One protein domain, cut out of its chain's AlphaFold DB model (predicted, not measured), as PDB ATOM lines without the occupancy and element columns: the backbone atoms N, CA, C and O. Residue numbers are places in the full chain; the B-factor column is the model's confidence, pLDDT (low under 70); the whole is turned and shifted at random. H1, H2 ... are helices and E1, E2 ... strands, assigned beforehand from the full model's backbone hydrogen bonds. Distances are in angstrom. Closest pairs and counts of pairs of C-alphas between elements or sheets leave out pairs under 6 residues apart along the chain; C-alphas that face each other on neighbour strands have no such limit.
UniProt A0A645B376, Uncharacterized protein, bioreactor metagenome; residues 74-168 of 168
ATOM      1  N   ASN A  74     -33.459 -36.876  49.771       79.00
ATOM      2  CA  ASN A  74     -32.291 -36.235  49.169       79.00
ATOM      3  C   ASN A  74     -32.242 -36.454  47.656       79.00
ATOM      4  O   ASN A  74     -31.854 -35.553  46.919       79.00
ATOM      5  N   TRP A  75     -32.652 -37.633  47.179       82.19
ATOM      6  CA  TRP A  75     -32.728 -37.920  45.748       82.19
ATOM      7  C   TRP A  75     -33.818 -37.095  45.070       82.19
ATOM      8  O   TRP A  75     -33.554 -36.530  44.014       82.19
ATOM      9  N   ILE A  76     -34.994 -36.954  45.689       82.00
ATOM     10  CA  ILE A  76     -36.068 -36.091  45.165       82.00
ATOM     11  C   ILE A  76     -35.578 -34.642  45.079       82.00
ATOM     12  O   ILE A  76     -35.692 -34.017  44.027       82.00
ATOM     13  N   GLN A  77     -34.966 -34.131  46.149       82.94
ATOM     14  CA  GLN A  77     -34.419 -32.775  46.176       82.94
ATOM     15  C   GLN A  77     -33.321 -32.581  45.123       82.94
ATOM     16  O   GLN A  77     -33.318 -31.577  44.418       82.94
ATOM     17  N   THR A  78     -32.426 -33.559  44.967       86.50
ATOM     18  CA  THR A  78     -31.373 -33.534  43.941       86.50
ATOM     19  C   THR A  78     -31.979 -33.480  42.547       86.50
ATOM     20  O   THR A  78     -31.520 -32.710  41.709       86.50
ATOM     21  N   LEU A  79     -33.030 -34.258  42.291       88.06
ATOM     22  CA  LEU A  79     -33.687 -34.322  40.991       88.06
ATOM     23  C   LEU A  79     -34.370 -32.988  40.651       88.06
ATOM     24  O   LEU A  79     -34.137 -32.451  39.571       88.06
ATOM     25  N   VAL A  80     -35.119 -32.407  41.597       86.81
ATOM     26  CA  VAL A  80     -35.750 -31.083  41.444       86.81
ATOM     27  C   VAL A  80     -34.699 -29.992  41.237       86.81
ATOM     28  O   VAL A  80     -34.810 -29.203  40.301       86.81
ATOM     29  N   GLN A  81     -33.639 -29.978  42.050       87.69
ATOM     30  CA  GLN A  81     -32.570 -28.985  41.940       87.69
ATOM     31  C   GLN A  81     -31.818 -29.099  40.608       87.69
ATOM     32  O   GLN A  81     -31.501 -28.088  39.986       87.69
ATOM     33  N   THR A  82     -31.559 -30.324  40.145       91.19
ATOM     34  CA  THR A  82     -30.877 -30.571  38.867       91.19
ATOM     35  C   THR A  82     -31.747 -30.120  37.694       91.19
ATOM     36  O   THR A  82     -31.243 -29.482  36.773       91.19
ATOM     37  N   GLN A  83     -33.060 -30.383  37.730       90.25
ATOM     38  CA  GLN A  83     -33.996 -29.873  36.721       90.25
ATOM     39  C   GLN A  83     -34.042 -28.344  36.715       90.25
ATOM     40  O   GLN A  83     -33.959 -27.739  35.649       90.25
ATOM     41  N   TYR A  84     -34.116 -27.719  37.892       90.19
ATOM     42  CA  TYR A  84     -34.083 -26.265  38.023       90.19
ATOM     43  C   TYR A  84     -32.807 -25.677  37.403       90.19
ATOM     44  O   TYR A  84     -32.876 -24.795  36.552       90.19
ATOM     45  N   GLN A  85     -31.639 -26.226  37.751       91.81
ATOM     46  CA  GLN A  85     -30.354 -25.799  37.190       91.81
ATOM     47  C   GLN A  85     -30.279 -25.990  35.674       91.81
ATOM     48  O   GLN A  85     -29.762 -25.120  34.977       91.81
ATOM     49  N   LEU A  86     -30.809 -27.097  35.146       95.31
ATOM     50  CA  LEU A  86     -30.869 -27.333  33.705       95.31
ATOM     51  C   LEU A  86     -31.692 -26.248  32.999       95.31
ATOM     52  O   LEU A  86     -31.247 -25.713  31.989       95.31
ATOM     53  N   LEU A  87     -32.860 -25.897  33.541       94.44
ATOM     54  CA  LEU A  87     -33.718 -24.852  32.980       94.44
ATOM     55  C   LEU A  87     -33.048 -23.474  33.036       94.44
ATOM     56  O   LEU A  87     -33.088 -22.740  32.049       94.44
ATOM     57  N   CYS A  88     -32.353 -23.153  34.131       92.62
ATOM     58  CA  CYS A  88     -31.547 -21.934  34.213       92.62
ATOM     59  C   CYS A  88     -30.425 -21.914  33.164       92.62
ATOM     60  O   CYS A  88     -30.200 -20.891  32.525       92.62
ATOM     61  N   ASN A  89     -29.751 -23.045  32.935       95.00
ATOM     62  CA  ASN A  89     -28.701 -23.155  31.916       95.00
ATOM     63  C   ASN A  89     -29.242 -23.010  30.484       95.00
ATOM     64  O   ASN A  89     -28.499 -22.620  29.587       95.00
ATOM     65  N   LEU A  90     -30.528 -23.299  30.270       95.69
ATOM     66  CA  LEU A  90     -31.235 -23.042  29.012       95.69
ATOM     67  C   LEU A  90     -31.697 -21.580  28.869       95.69
ATOM     68  O   LEU A  90     -32.290 -21.229  27.852       95.69
ATOM     69  N   GLY A  91     -31.405 -20.727  29.856       95.31
ATOM     70  CA  GLY A  91     -31.678 -19.293  29.823       95.31
ATOM     71  C   GLY A  91     -33.013 -18.874  30.435       95.31
ATOM     72  O   GLY A  91     -33.348 -17.696  30.346       95.31
ATOM     73  N   LEU A  92     -33.767 -19.789  31.058       95.25
ATOM     74  CA  LEU A  92     -35.006 -19.421  31.742       95.25
ATOM     75  C   LEU A  92     -34.701 -18.741  33.082       95.25
ATOM     76  O   LEU A  92     -33.865 -19.196  33.868       95.25
ATOM     77  N   THR A  93     -35.438 -17.675  33.365       94.38
ATOM     78  CA  THR A  93     -35.432 -17.005  34.664       94.38
ATOM     79  C   THR A  93     -36.179 -17.828  35.714       94.38
ATOM     80  O   THR A  93     -37.068 -18.622  35.401       94.38
ATOM     81  N   GLU A  94     -35.872 -17.595  36.993       90.75
ATOM     82  CA  GLU A  94     -36.584 -18.231  38.110       90.75
ATOM     83  C   GLU A  94     -38.104 -18.013  38.027       90.75
ATOM     84  O   GLU A  94     -38.880 -18.936  38.275       90.75
ATOM     85  N   SER A  95     -38.534 -16.813  37.623       92.00
ATOM     86  CA  SER A  95     -39.953 -16.480  37.479       92.00
ATOM     87  C   SER A  95     -40.624 -17.262  36.352       92.00
ATOM     88  O   SER A  95     -41.751 -17.717  36.530       92.00
ATOM     89  N   GLU A  96     -39.969 -17.430  35.202       93.75
ATOM     90  CA  GLU A  96     -40.515 -18.224  34.094       93.75
ATOM     91  C   GLU A  96     -40.646 -19.690  34.497       93.75
ATOM     92  O   GLU A  96     -41.694 -20.302  34.288       93.75
ATOM     93  N   ILE A  97     -39.616 -20.233  35.152       93.50
ATOM     94  CA  ILE A  97     -39.617 -21.600  35.676       93.50
ATOM     95  C   ILE A  97     -40.773 -21.785  36.668       93.50
ATOM     96  O   ILE A  97     -41.573 -22.710  36.515       93.50
ATOM     97  N   ALA A  98     -40.909 -20.887  37.647       92.12
ATOM     98  CA  ALA A  98     -41.990 -20.912  38.629       92.12
ATOM     99  C   ALA A  98     -43.379 -20.846  37.972       92.12
ATOM    100  O   ALA A  98     -44.263 -21.624  38.330       92.12
ATOM    101  N   CYS A  99     -43.563 -19.975  36.976       92.50
ATOM    102  CA  CYS A  99     -44.806 -19.870  36.214       92.50
ATOM    103  C   CYS A  99     -45.141 -21.162  35.458       92.50
ATOM    104  O   CYS A  99     -46.293 -21.601  35.487       92.50
ATOM    105  N   HIS A 100     -44.157 -21.791  34.810       93.00
ATOM    106  CA  HIS A 100     -44.352 -23.063  34.113       93.00
ATOM    107  C   HIS A 100     -44.711 -24.192  35.082       93.00
ATOM    108  O   HIS A 100     -45.689 -24.900  34.849       93.00
ATOM    109  N   PHE A 101     -43.996 -24.314  36.204       91.50
ATOM    110  CA  PHE A 101     -44.324 -25.302  37.232       91.50
ATOM    111  C   PHE A 101     -45.714 -25.080  37.822       91.50
ATOM    112  O   PHE A 101     -46.476 -26.037  37.940       91.50
ATOM    113  N   ALA A 102     -46.080 -23.838  38.151       92.31
ATOM    114  CA  ALA A 102     -47.411 -23.516  38.654       92.31
ATOM    115  C   ALA A 102     -48.507 -23.863  37.633       92.31
ATOM    116  O   ALA A 102     -49.540 -24.416  38.006       92.31
ATOM    117  N   ALA A 103     -48.280 -23.588  36.344       92.81
ATOM    118  CA  ALA A 103     -49.219 -23.935  35.281       92.81
ATOM    119  C   ALA A 103     -49.402 -25.453  35.138       92.81
ATOM    120  O   ALA A 103     -50.538 -25.913  35.079       92.81
ATOM    121  N   SER A 104     -48.311 -26.224  35.137       92.69
ATOM    122  CA  SER A 104     -48.368 -27.690  35.075       92.69
ATOM    123  C   SER A 104     -48.975 -28.310  36.335       92.69
ATOM    124  O   SER A 104     -49.739 -29.267  36.259       92.69
ATOM    125  N   LEU A 105     -48.673 -27.761  37.513       91.06
ATOM    126  CA  LEU A 105     -49.219 -28.240  38.784       91.06
ATOM    127  C   LEU A 105     -50.741 -28.071  38.854       91.06
ATOM    128  O   LEU A 105     -51.427 -28.937  39.398       91.06
ATOM    129  N   LEU A 106     -51.242 -26.955  38.322       92.62
ATOM    130  CA  LEU A 106     -52.655 -26.581  38.302       92.62
ATOM    131  C   LEU A 106     -53.362 -27.012  37.011       92.62
ATOM    132  O   LEU A 106     -54.482 -26.576  36.743       92.62
ATOM    133  N   GLU A 107     -52.737 -27.862  36.198       92.94
ATOM    134  CA  GLU A 107     -53.363 -28.375  34.987       92.94
ATOM    135  C   GLU A 107     -54.651 -29.144  35.334       92.94
ATOM    136  O   GLU A 107     -54.688 -30.011  36.215       92.94
ATOM    137  N   GLY A 108     -55.749 -28.777  34.670       87.56
ATOM    138  CA  GLY A 108     -57.074 -29.338  34.935       87.56
ATOM    139  C   GLY A 108     -57.744 -28.842  36.223       87.56
ATOM    140  O   GLY A 108     -58.806 -29.352  36.580       87.56
ATOM    141  N   PHE A 109     -57.172 -27.859  36.927       92.56
ATOM    142  CA  PHE A 109     -57.877 -27.184  38.014       92.56
ATOM    143  C   PHE A 109     -58.934 -26.228  37.441       92.56
ATOM    144  O   PHE A 109     -58.602 -25.180  36.900       92.56
ATOM    145  N   ALA A 110     -60.208 -26.600  37.563       89.88
ATOM    146  CA  ALA A 110     -61.347 -25.800  37.117       89.88
ATOM    147  C   ALA A 110     -62.401 -25.739  38.239       89.88
ATOM    148  O   ALA A 110     -63.286 -26.598  38.302       89.88
ATOM    149  N   PRO A 111     -62.286 -24.785  39.182       91.38
ATOM    150  CA  PRO A 111     -63.152 -24.749  40.350       91.38
ATOM    151  C   PRO A 111     -64.566 -24.264  39.993       91.38
ATOM    152  O   PRO A 111     -64.756 -23.249  39.324       91.38
ATOM    153  N   GLY A 112     -65.579 -24.975  40.486       90.19
ATOM    154  CA  GLY A 112     -66.991 -24.653  40.256       90.19
ATOM    155  C   GLY A 112     -67.682 -24.012  41.464       90.19
ATOM    156  O   GLY A 112     -67.271 -24.194  42.609       90.19
ATOM    157  N   GLY A 113     -68.795 -23.315  41.227       90.69
ATOM    158  CA  GLY A 113     -69.660 -22.784  42.289       90.69
ATOM    159  C   GLY A 113     -69.235 -21.419  42.842       90.69
ATOM    160  O   GLY A 113     -68.552 -20.645  42.178       90.69
ATOM    161  N   HIS A 114     -69.701 -21.097  44.053       87.75
ATOM    162  CA  HIS A 114     -69.471 -19.797  44.698       87.75
ATOM    163  C   HIS A 114     -68.056 -19.669  45.288       87.75
ATOM    164  O   HIS A 114     -67.400 -20.672  45.571       87.75
ATOM    165  N   ALA A 115     -67.609 -18.436  45.551       85.38
ATOM    166  CA  ALA A 115     -66.233 -18.107  45.953       85.38
ATOM    167  C   ALA A 115     -65.662 -19.001  47.078       85.38
ATOM    168  O   ALA A 115     -64.595 -19.589  46.930       85.38
ATOM    169  N   THR A 116     -66.397 -19.193  48.179       86.88
ATOM    170  CA  THR A 116     -65.963 -20.056  49.297       86.88
ATOM    171  C   THR A 116     -65.813 -21.530  48.907       86.88
ATOM    172  O   THR A 116     -64.920 -22.223  49.402       86.88
ATOM    173  N   SER A 117     -66.670 -22.019  48.006       89.81
ATOM    174  CA  SER A 117     -66.570 -23.378  47.472       89.81
ATOM    175  C   SER A 117     -65.321 -23.521  46.606       89.81
ATOM    176  O   SER A 117     -64.559 -24.469  46.790       89.81
ATOM    177  N   LYS A 118     -65.045 -22.538  45.740       91.94
ATOM    178  CA  LYS A 118     -63.842 -22.523  44.900       91.94
ATOM    179  C   LYS A 118     -62.548 -22.495  45.721       91.94
ATOM    180  O   LYS A 118     -61.625 -23.248  45.428       91.94
ATOM    181  N   LEU A 119     -62.497 -21.711  46.801       91.69
ATOM    182  CA  LEU A 119     -61.358 -21.688  47.734       91.69
ATOM    183  C   LEU A 119     -61.135 -23.037  48.422       91.69
ATOM    184  O   LEU A 119     -60.004 -23.501  48.561       91.69
ATOM    185  N   SER A 120     -62.222 -23.684  48.838       92.19
ATOM    186  CA  SER A 120     -62.159 -25.000  49.480       92.19
ATOM    187  C   SER A 120     -61.705 -26.077  48.487       92.19
ATOM    188  O   SER A 120     -60.913 -26.954  48.841       92.19
ATOM    189  N   GLN A 121     -62.136 -25.976  47.226       93.94
ATOM    190  CA  GLN A 121     -61.655 -26.815  46.127       93.94
ATOM    191  C   GLN A 121     -60.172 -26.578  45.840       93.94
ATOM    192  O   GLN A 121     -59.442 -27.551  45.696       93.94
ATOM    193  N   ALA A 122     -59.701 -25.326  45.834       93.69
ATOM    194  CA  ALA A 122     -58.287 -25.003  45.648       93.69
ATOM    195  C   ALA A 122     -57.403 -25.636  46.734       93.69
ATOM    196  O   ALA A 122     -56.426 -26.314  46.425       93.69
ATOM    197  N   VAL A 123     -57.778 -25.480  48.009       93.69
ATOM    198  CA  VAL A 123     -57.055 -26.099  49.133       93.69
ATOM    199  C   VAL A 123     -57.044 -27.622  49.014       93.69
ATOM    200  O   VAL A 123     -56.005 -28.254  49.194       93.69
ATOM    201  N   THR A 124     -58.188 -28.218  48.674       94.00
ATOM    202  CA  THR A 124     -58.295 -29.672  48.500       94.00
ATOM    203  C   THR A 124     -57.429 -30.153  47.337       94.00
ATOM    204  O   THR A 124     -56.710 -31.136  47.486       94.00
ATOM    205  N   TYR A 125     -57.445 -29.443  46.209       94.06
ATOM    206  CA  TYR A 125     -56.647 -29.760  45.028       94.06
ATOM    207  C   TYR A 125     -55.145 -29.687  45.326       94.06
ATOM    208  O   TYR A 125     -54.404 -30.607  45.003       94.06
ATOM    209  N   LEU A 126     -54.682 -28.643  46.014       91.94
ATOM    210  CA  LEU A 126     -53.278 -28.547  46.420       91.94
ATOM    211  C   LEU A 126     -52.872 -29.692  47.355       91.94
ATOM    212  O   LEU A 126     -51.806 -30.285  47.182       91.94
ATOM    213  N   LYS A 127     -53.760 -30.083  48.275       90.69
ATOM    214  CA  LYS A 127     -53.513 -31.205  49.185       90.69
ATOM    215  C   LYS A 127     -53.357 -32.536  48.446       90.69
ATOM    216  O   LYS A 127     -52.494 -33.325  48.827       90.69
ATOM    217  N   THR A 128     -54.120 -32.792  47.377       89.94
ATOM    218  CA  THR A 128     -53.932 -34.013  46.562       89.94
ATOM    219  C   THR A 128     -52.610 -34.015  45.796       89.94
ATOM    220  O   THR A 128     -52.097 -35.083  45.472       89.94
ATOM    221  N   LYS A 129     -52.017 -32.840  45.558       88.38
ATOM    222  CA  LYS A 129     -50.666 -32.678  45.001       88.38
ATOM    223  C   LYS A 129     -49.558 -32.696  46.064       88.38
ATOM    224  O   LYS A 129     -48.402 -32.453  45.735       88.38
ATOM    225  N   GLY A 130     -49.889 -32.974  47.327       86.62
ATOM    226  CA  GLY A 130     -48.924 -33.003  48.430       86.62
ATOM    227  C   GLY A 130     -48.481 -31.618  48.910       86.62
ATOM    228  O   GLY A 130     -47.457 -31.506  49.579       86.62
ATOM    229  N   ILE A 131     -49.231 -30.566  48.568       89.44
ATOM    230  CA  ILE A 131     -48.986 -29.200  49.029       89.44
ATOM    231  C   ILE A 131     -49.975 -28.876  50.139       89.44
ATOM    232  O   ILE A 131     -51.191 -28.864  49.943       89.44
ATOM    233  N   GLU A 132     -49.446 -28.588  51.319       90.69
ATOM    234  CA  GLU A 132     -50.258 -28.117  52.429       90.69
ATOM    235  C   GLU A 132     -50.683 -26.668  52.191       90.69
ATOM    236  O   GLU A 132     -49.858 -25.770  52.019       90.69
ATOM    237  N   ALA A 133     -51.993 -26.437  52.188       92.62
ATOM    238  CA  ALA A 133     -52.581 -25.130  51.949       92.62
ATOM    239  C   ALA A 133     -53.742 -24.874  52.908       92.62
ATOM    240  O   ALA A 133     -54.421 -25.797  53.364       92.62
ATOM    241  N   LYS A 134     -53.999 -23.600  53.188       92.56
ATOM    242  CA  LYS A 134     -55.196 -23.130  53.891       92.56
ATOM    243  C   LYS A 134     -55.587 -21.764  53.350       92.56
ATOM    244  O   LYS A 134     -54.713 -20.980  52.984       92.56
ATOM    245  N   TRP A 135     -56.879 -21.461  53.339       90.50
ATOM    246  CA  TRP A 135     -57.342 -20.107  53.068       90.50
ATOM    247  C   TRP A 135     -57.764 -19.424  54.370       90.50
ATOM    248  O   TRP A 135     -58.254 -20.074  55.294       90.50
ATOM    249  N   ILE A 136     -57.536 -18.119  54.452       88.56
ATOM    250  CA  ILE A 136     -57.909 -17.268  55.582       88.56
ATOM    251  C   ILE A 136     -58.734 -16.088  55.072       88.56
ATOM    252  O   ILE A 136     -58.498 -15.593  53.973       88.56
ATOM    253  N   ALA A 137     -59.712 -15.640  55.857       85.75
ATOM    254  CA  ALA A 137     -60.434 -14.406  55.566       85.75
ATOM    255  C   ALA A 137     -59.558 -13.208  55.964       85.75
ATOM    256  O   ALA A 137     -59.210 -13.068  57.136       85.75
ATOM    257  N   GLY A 138     -59.178 -12.381  54.992       81.56
ATOM    258  CA  GLY A 138     -58.437 -11.141  55.200       81.56
ATOM    259  C   GLY A 138     -59.300  -9.895  54.960       81.56
ATOM    260  O   GLY A 138     -60.411 -10.006  54.435       81.56
ATOM    261  N   PRO A 139     -58.793  -8.704  55.324       78.19
ATOM    262  CA  PRO A 139     -59.485  -7.430  55.105       78.19
ATOM    263  C   PRO A 139     -59.719  -7.126  53.616       78.19
ATOM    264  O   PRO A 139     -60.757  -6.570  53.273       78.19
ATOM    265  N   ASP A 140     -58.814  -7.573  52.742       80.50
ATOM    266  CA  ASP A 140     -58.894  -7.396  51.283       80.50
ATOM    267  C   ASP A 140     -59.503  -8.614  50.565       80.50
ATOM    268  O   ASP A 140     -59.432  -8.742  49.343       80.50
ATOM    269  N   GLY A 141     -60.097  -9.533  51.330       79.69
ATOM    270  CA  GLY A 141     -60.691 -10.764  50.829       79.69
ATOM    271  C   GLY A 141     -59.939 -12.035  51.241       79.69
ATOM    272  O   GLY A 141     -59.043 -12.014  52.089       79.69
ATOM    273  N   PRO A 142     -60.356 -13.191  50.705       83.88
ATOM    274  CA  PRO A 142     -59.797 -14.484  51.069       83.88
ATOM    275  C   PRO A 142     -58.387 -14.677  50.496       83.88
ATOM    276  O   PRO A 142     -58.169 -14.567  49.291       83.88
ATOM    277  N   LEU A 143     -57.436 -15.035  51.361       86.19
ATOM    278  CA  LEU A 143     -56.044 -15.289  50.996       86.19
ATOM    279  C   LEU A 143     -55.724 -16.777  51.124       86.19
ATOM    280  O   LEU A 143     -55.990 -17.376  52.165       86.19
ATOM    281  N   ILE A 144     -55.109 -17.366  50.097       88.69
ATOM    282  CA  ILE A 144     -54.537 -18.715  50.176       88.69
ATOM    283  C   ILE A 144     -53.106 -18.607  50.690       88.69
ATOM    284  O   ILE A 144     -52.293 -17.851  50.167       88.69
ATOM    285  N   THR A 145     -52.800 -19.397  51.710       88.38
ATOM    286  CA  THR A 145     -51.459 -19.539  52.275       88.38
ATOM    287  C   THR A 145     -50.997 -20.975  52.093       88.38
ATOM    288  O   THR A 145     -51.756 -21.914  52.352       88.38
ATOM    289  N   LEU A 146     -49.761 -21.135  51.634       89.94
ATOM    290  CA  LEU A 146     -49.106 -22.428  51.481       89.94
ATOM    291  C   LEU A 146     -48.178 -22.636  52.679       89.94
ATOM    292  O   LEU A 146     -47.461 -21.711  53.066       89.94
ATOM    293  N   ALA A 147     -48.206 -23.817  53.289       81.81
ATOM    294  CA  ALA A 147     -47.208 -24.174  54.285       81.81
ATOM    295  C   ALA A 147     -45.915 -24.586  53.570       81.81
ATOM    296  O   ALA A 147     -45.951 -25.224  52.516       81.81
ATOM    297  N   GLY A 148     -44.774 -24.184  54.133       68.19
ATOM    298  CA  GLY A 148     -43.470 -24.452  53.539       68.19
ATOM    299  C   GLY A 148     -43.223 -25.951  53.425       68.19
ATOM    300  O   GLY A 148     -43.099 -26.642  54.433       68.19
ATOM    301  N   THR A 149     -43.133 -26.442  52.195       66.75
ATOM    302  CA  THR A 149     -42.487 -27.717  51.892       66.75
ATOM    303  C   THR A 149     -41.072 -27.426  51.406       66.75
ATOM    304  O   THR A 149     -40.807 -26.355  50.862       66.75
ATOM    305  N   ASP A 150     -40.158 -28.385  51.553       68.31
ATOM    306  CA  ASP A 150     -38.740 -28.209  51.193       68.31
ATOM    307  C   ASP A 150     -38.507 -27.834  49.710       68.31
ATOM    308  O   ASP A 150     -37.410 -27.425  49.340       68.31
ATOM    309  N   PHE A 151     -39.527 -27.979  48.858       73.69
ATOM    310  CA  PHE A 151     -39.491 -27.681  47.424       73.69
ATOM    311  C   PHE A 151     -40.288 -26.427  47.022       73.69
ATOM    312  O   PHE A 151     -40.183 -25.984  45.878       73.69
ATOM    313  N   LEU A 152     -41.092 -25.848  47.919       82.38
ATOM    314  CA  LEU A 152     -41.852 -24.625  47.650       82.38
ATOM    315  C   LEU A 152     -40.972 -23.403  47.911       82.38
ATOM    316  O   LEU A 152     -40.944 -22.859  49.015       82.38
ATOM    317  N   THR A 153     -40.256 -22.950  46.881       84.56
ATOM    318  CA  THR A 153     -39.592 -21.641  46.931       84.56
ATOM    319  C   THR A 153     -40.628 -20.523  47.039       84.56
ATOM    320  O   THR A 153     -41.783 -20.690  46.640       84.56
ATOM    321  N   HIS A 154     -40.217 -19.358  47.544       86.62
ATOM    322  CA  HIS A 154     -41.093 -18.185  47.619       86.62
ATOM    323  C   HIS A 154     -41.690 -17.836  46.244       86.62
ATOM    324  O   HIS A 154     -42.897 -17.640  46.123       86.62
ATOM    325  N   THR A 155     -40.860 -17.834  45.198       89.06
ATOM    326  CA  THR A 155     -41.268 -17.517  43.822       89.06
ATOM    327  C   THR A 155     -42.287 -18.520  43.278       89.06
ATOM    328  O   THR A 155     -43.286 -18.123  42.681       89.06
ATOM    329  N   LEU A 156     -42.093 -19.821  43.531       89.44
ATOM    330  CA  LEU A 156     -43.055 -20.850  43.131       89.44
ATOM    331  C   LEU A 156     -44.364 -20.740  43.919       89.44
ATOM    332  O   LEU A 156     -45.441 -20.814  43.332       89.44
ATOM    333  N   ALA A 157     -44.283 -20.536  45.235       90.50
ATOM    334  CA  ALA A 157     -45.458 -20.355  46.077       90.50
ATOM    335  C   ALA A 157     -46.303 -19.162  45.608       90.50
ATOM    336  O   ALA A 157     -47.521 -19.283  45.476       90.50
ATOM    337  N   GLN A 158     -45.649 -18.044  45.285       91.31
ATOM    338  CA  GLN A 158     -46.303 -16.862  44.737       91.31
ATOM    339  C   GLN A 158     -46.962 -17.157  43.383       91.31
ATOM    340  O   GLN A 158     -48.149 -16.880  43.219       91.31
ATOM    341  N   ALA A 159     -46.252 -17.801  42.451       92.75
ATOM    342  CA  ALA A 159     -46.801 -18.153  41.139       92.75
ATOM    343  C   ALA A 159     -48.035 -19.075  41.233       92.75
ATOM    344  O   ALA A 159     -48.999 -18.909  40.481       92.75
ATOM    345  N   ILE A 160     -48.039 -20.027  42.175       92.25
ATOM    346  CA  ILE A 160     -49.189 -20.906  42.440       92.25
ATOM    347  C   ILE A 160     -50.382 -20.094  42.952       92.25
ATOM    348  O   ILE A 160     -51.489 -20.242  42.432       92.25
ATOM    349  N   VAL A 161     -50.171 -19.235  43.955       91.69
ATOM    350  CA  VAL A 161     -51.243 -18.424  44.553       91.69
ATOM    351  C   VAL A 161     -51.837 -17.464  43.526       91.69
ATOM    352  O   VAL A 161     -53.058 -17.438  43.365       91.69
ATOM    353  N   GLU A 162     -50.998 -16.742  42.782       91.56
ATOM    354  CA  GLU A 162     -51.439 -15.821  41.731       91.56
ATOM    355  C   GLU A 162     -52.255 -16.537  40.653       91.56
ATOM    356  O   GLU A 162     -53.243 -15.998  40.151       91.56
ATOM    357  N   ARG A 163     -51.869 -17.763  40.286       90.44
ATOM    358  CA  ARG A 163     -52.597 -18.523  39.272       90.44
ATOM    359  C   ARG A 163     -53.929 -19.053  39.789       90.44
ATOM    360  O   ARG A 163     -54.910 -18.949  39.065       90.44
ATOM    361  N   ILE A 164     -53.998 -19.543  41.026       90.31
ATOM    362  CA  ILE A 164     -55.279 -19.939  41.629       90.31
ATOM    363  C   ILE A 164     -56.219 -18.738  41.704       90.31
ATOM    364  O   ILE A 164     -57.377 -18.860  41.326       90.31
ATOM    365  N   GLN A 165     -55.726 -17.574  42.134       87.00
ATOM    366  CA  GLN A 165     -56.532 -16.355  42.242       87.00
ATOM    367  C   GLN A 165     -57.148 -15.911  40.909       87.00
ATOM    368  O   GLN A 165     -58.218 -15.314  40.927       87.00
ATOM    369  N   LYS A 166     -56.525 -16.221  39.764       86.56
ATOM    370  CA  LYS A 166     -57.104 -15.953  38.434       86.56
ATOM    371  C   LYS A 166     -58.289 -16.865  38.085       86.56
ATOM    372  O   LYS A 166     -59.083 -16.492  37.230       86.56
ATOM    373  N   GLU A 167     -58.396 -18.033  38.717       83.38
ATOM    374  CA  GLU A 167     -59.439 -19.044  38.456       83.38
ATOM    375  C   GLU A 167     -60.610 -18.983  39.466       83.38
ATOM    376  O   GLU A 167     -61.669 -19.598  39.265       83.38
ATOM    377  N   LEU A 168     -60.431 -18.259  40.580       82.25
ATOM    378  CA  LEU A 168     -61.459 -18.019  41.602       82.25
ATOM    379  C   LEU A 168     -62.493 -16.990  41.126       82.25
ATOM    380  O   LEU A 168     -63.702 -17.293  41.278       82.25
TER     381      LEU A 168
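AT A GLANCE: This is residues 74 to 168 of the 168 residues of an uncharacterized protein of bioreactor metagenome (UniProt A0A645B376). H3 and H4 pack on a small hairpin, E1 and E2; H4 lies in the middle, H2 packs on H4, and H1 makes an arm beyond H2. The 95 printed residues run H1 H2 H3 E1 E2 H4, mostly helix, with an antiparallel sheet E1 - E2. The whole is compact, radius of gyration of the C-alphas 14.3 A, spanning 42 by 27 by 26 A.

IN THESE COORDINATES: Find E1, residues 133 to 138, starting at C-alpha 133 (-52.581, -25.130, 51.949); E2 is 141 to 146. H3 is 115 to 128, 20.1 A; H4, 154 to 167, ends at C-alpha 167 (-59.439, -19.044, 38.456); H2 is 94 to 105; H1, 74 to 89, 21.9 A.

HOW THE PARTS SIT: In the hairpin, look for N 134 and O 145, 2.9 A, within hydrogen-bond range. The closest C-alphas of H3 and E1, Val 123 and Ala 133, are 5.4 A apart; those of E2 and H4, Ile 144 and Val 161, 6.5 A. H2 touches H4, closest C-alphas Ala 98 and Leu 156, 4.6 A, at a steep tilt of 49 degrees. H1, with residues 84 to 88 alone, only just touches H2, with 3 pairs of C-alphas within 8 A, the closest Leu 87 and Ile 97. Every O i to N i+4 pair is within range in H1, H2 and H3; in H4, 9 of 10.

THE WHOLE: The printed part has no cut and no long link; residues 148 to 150 have pLDDT under 70.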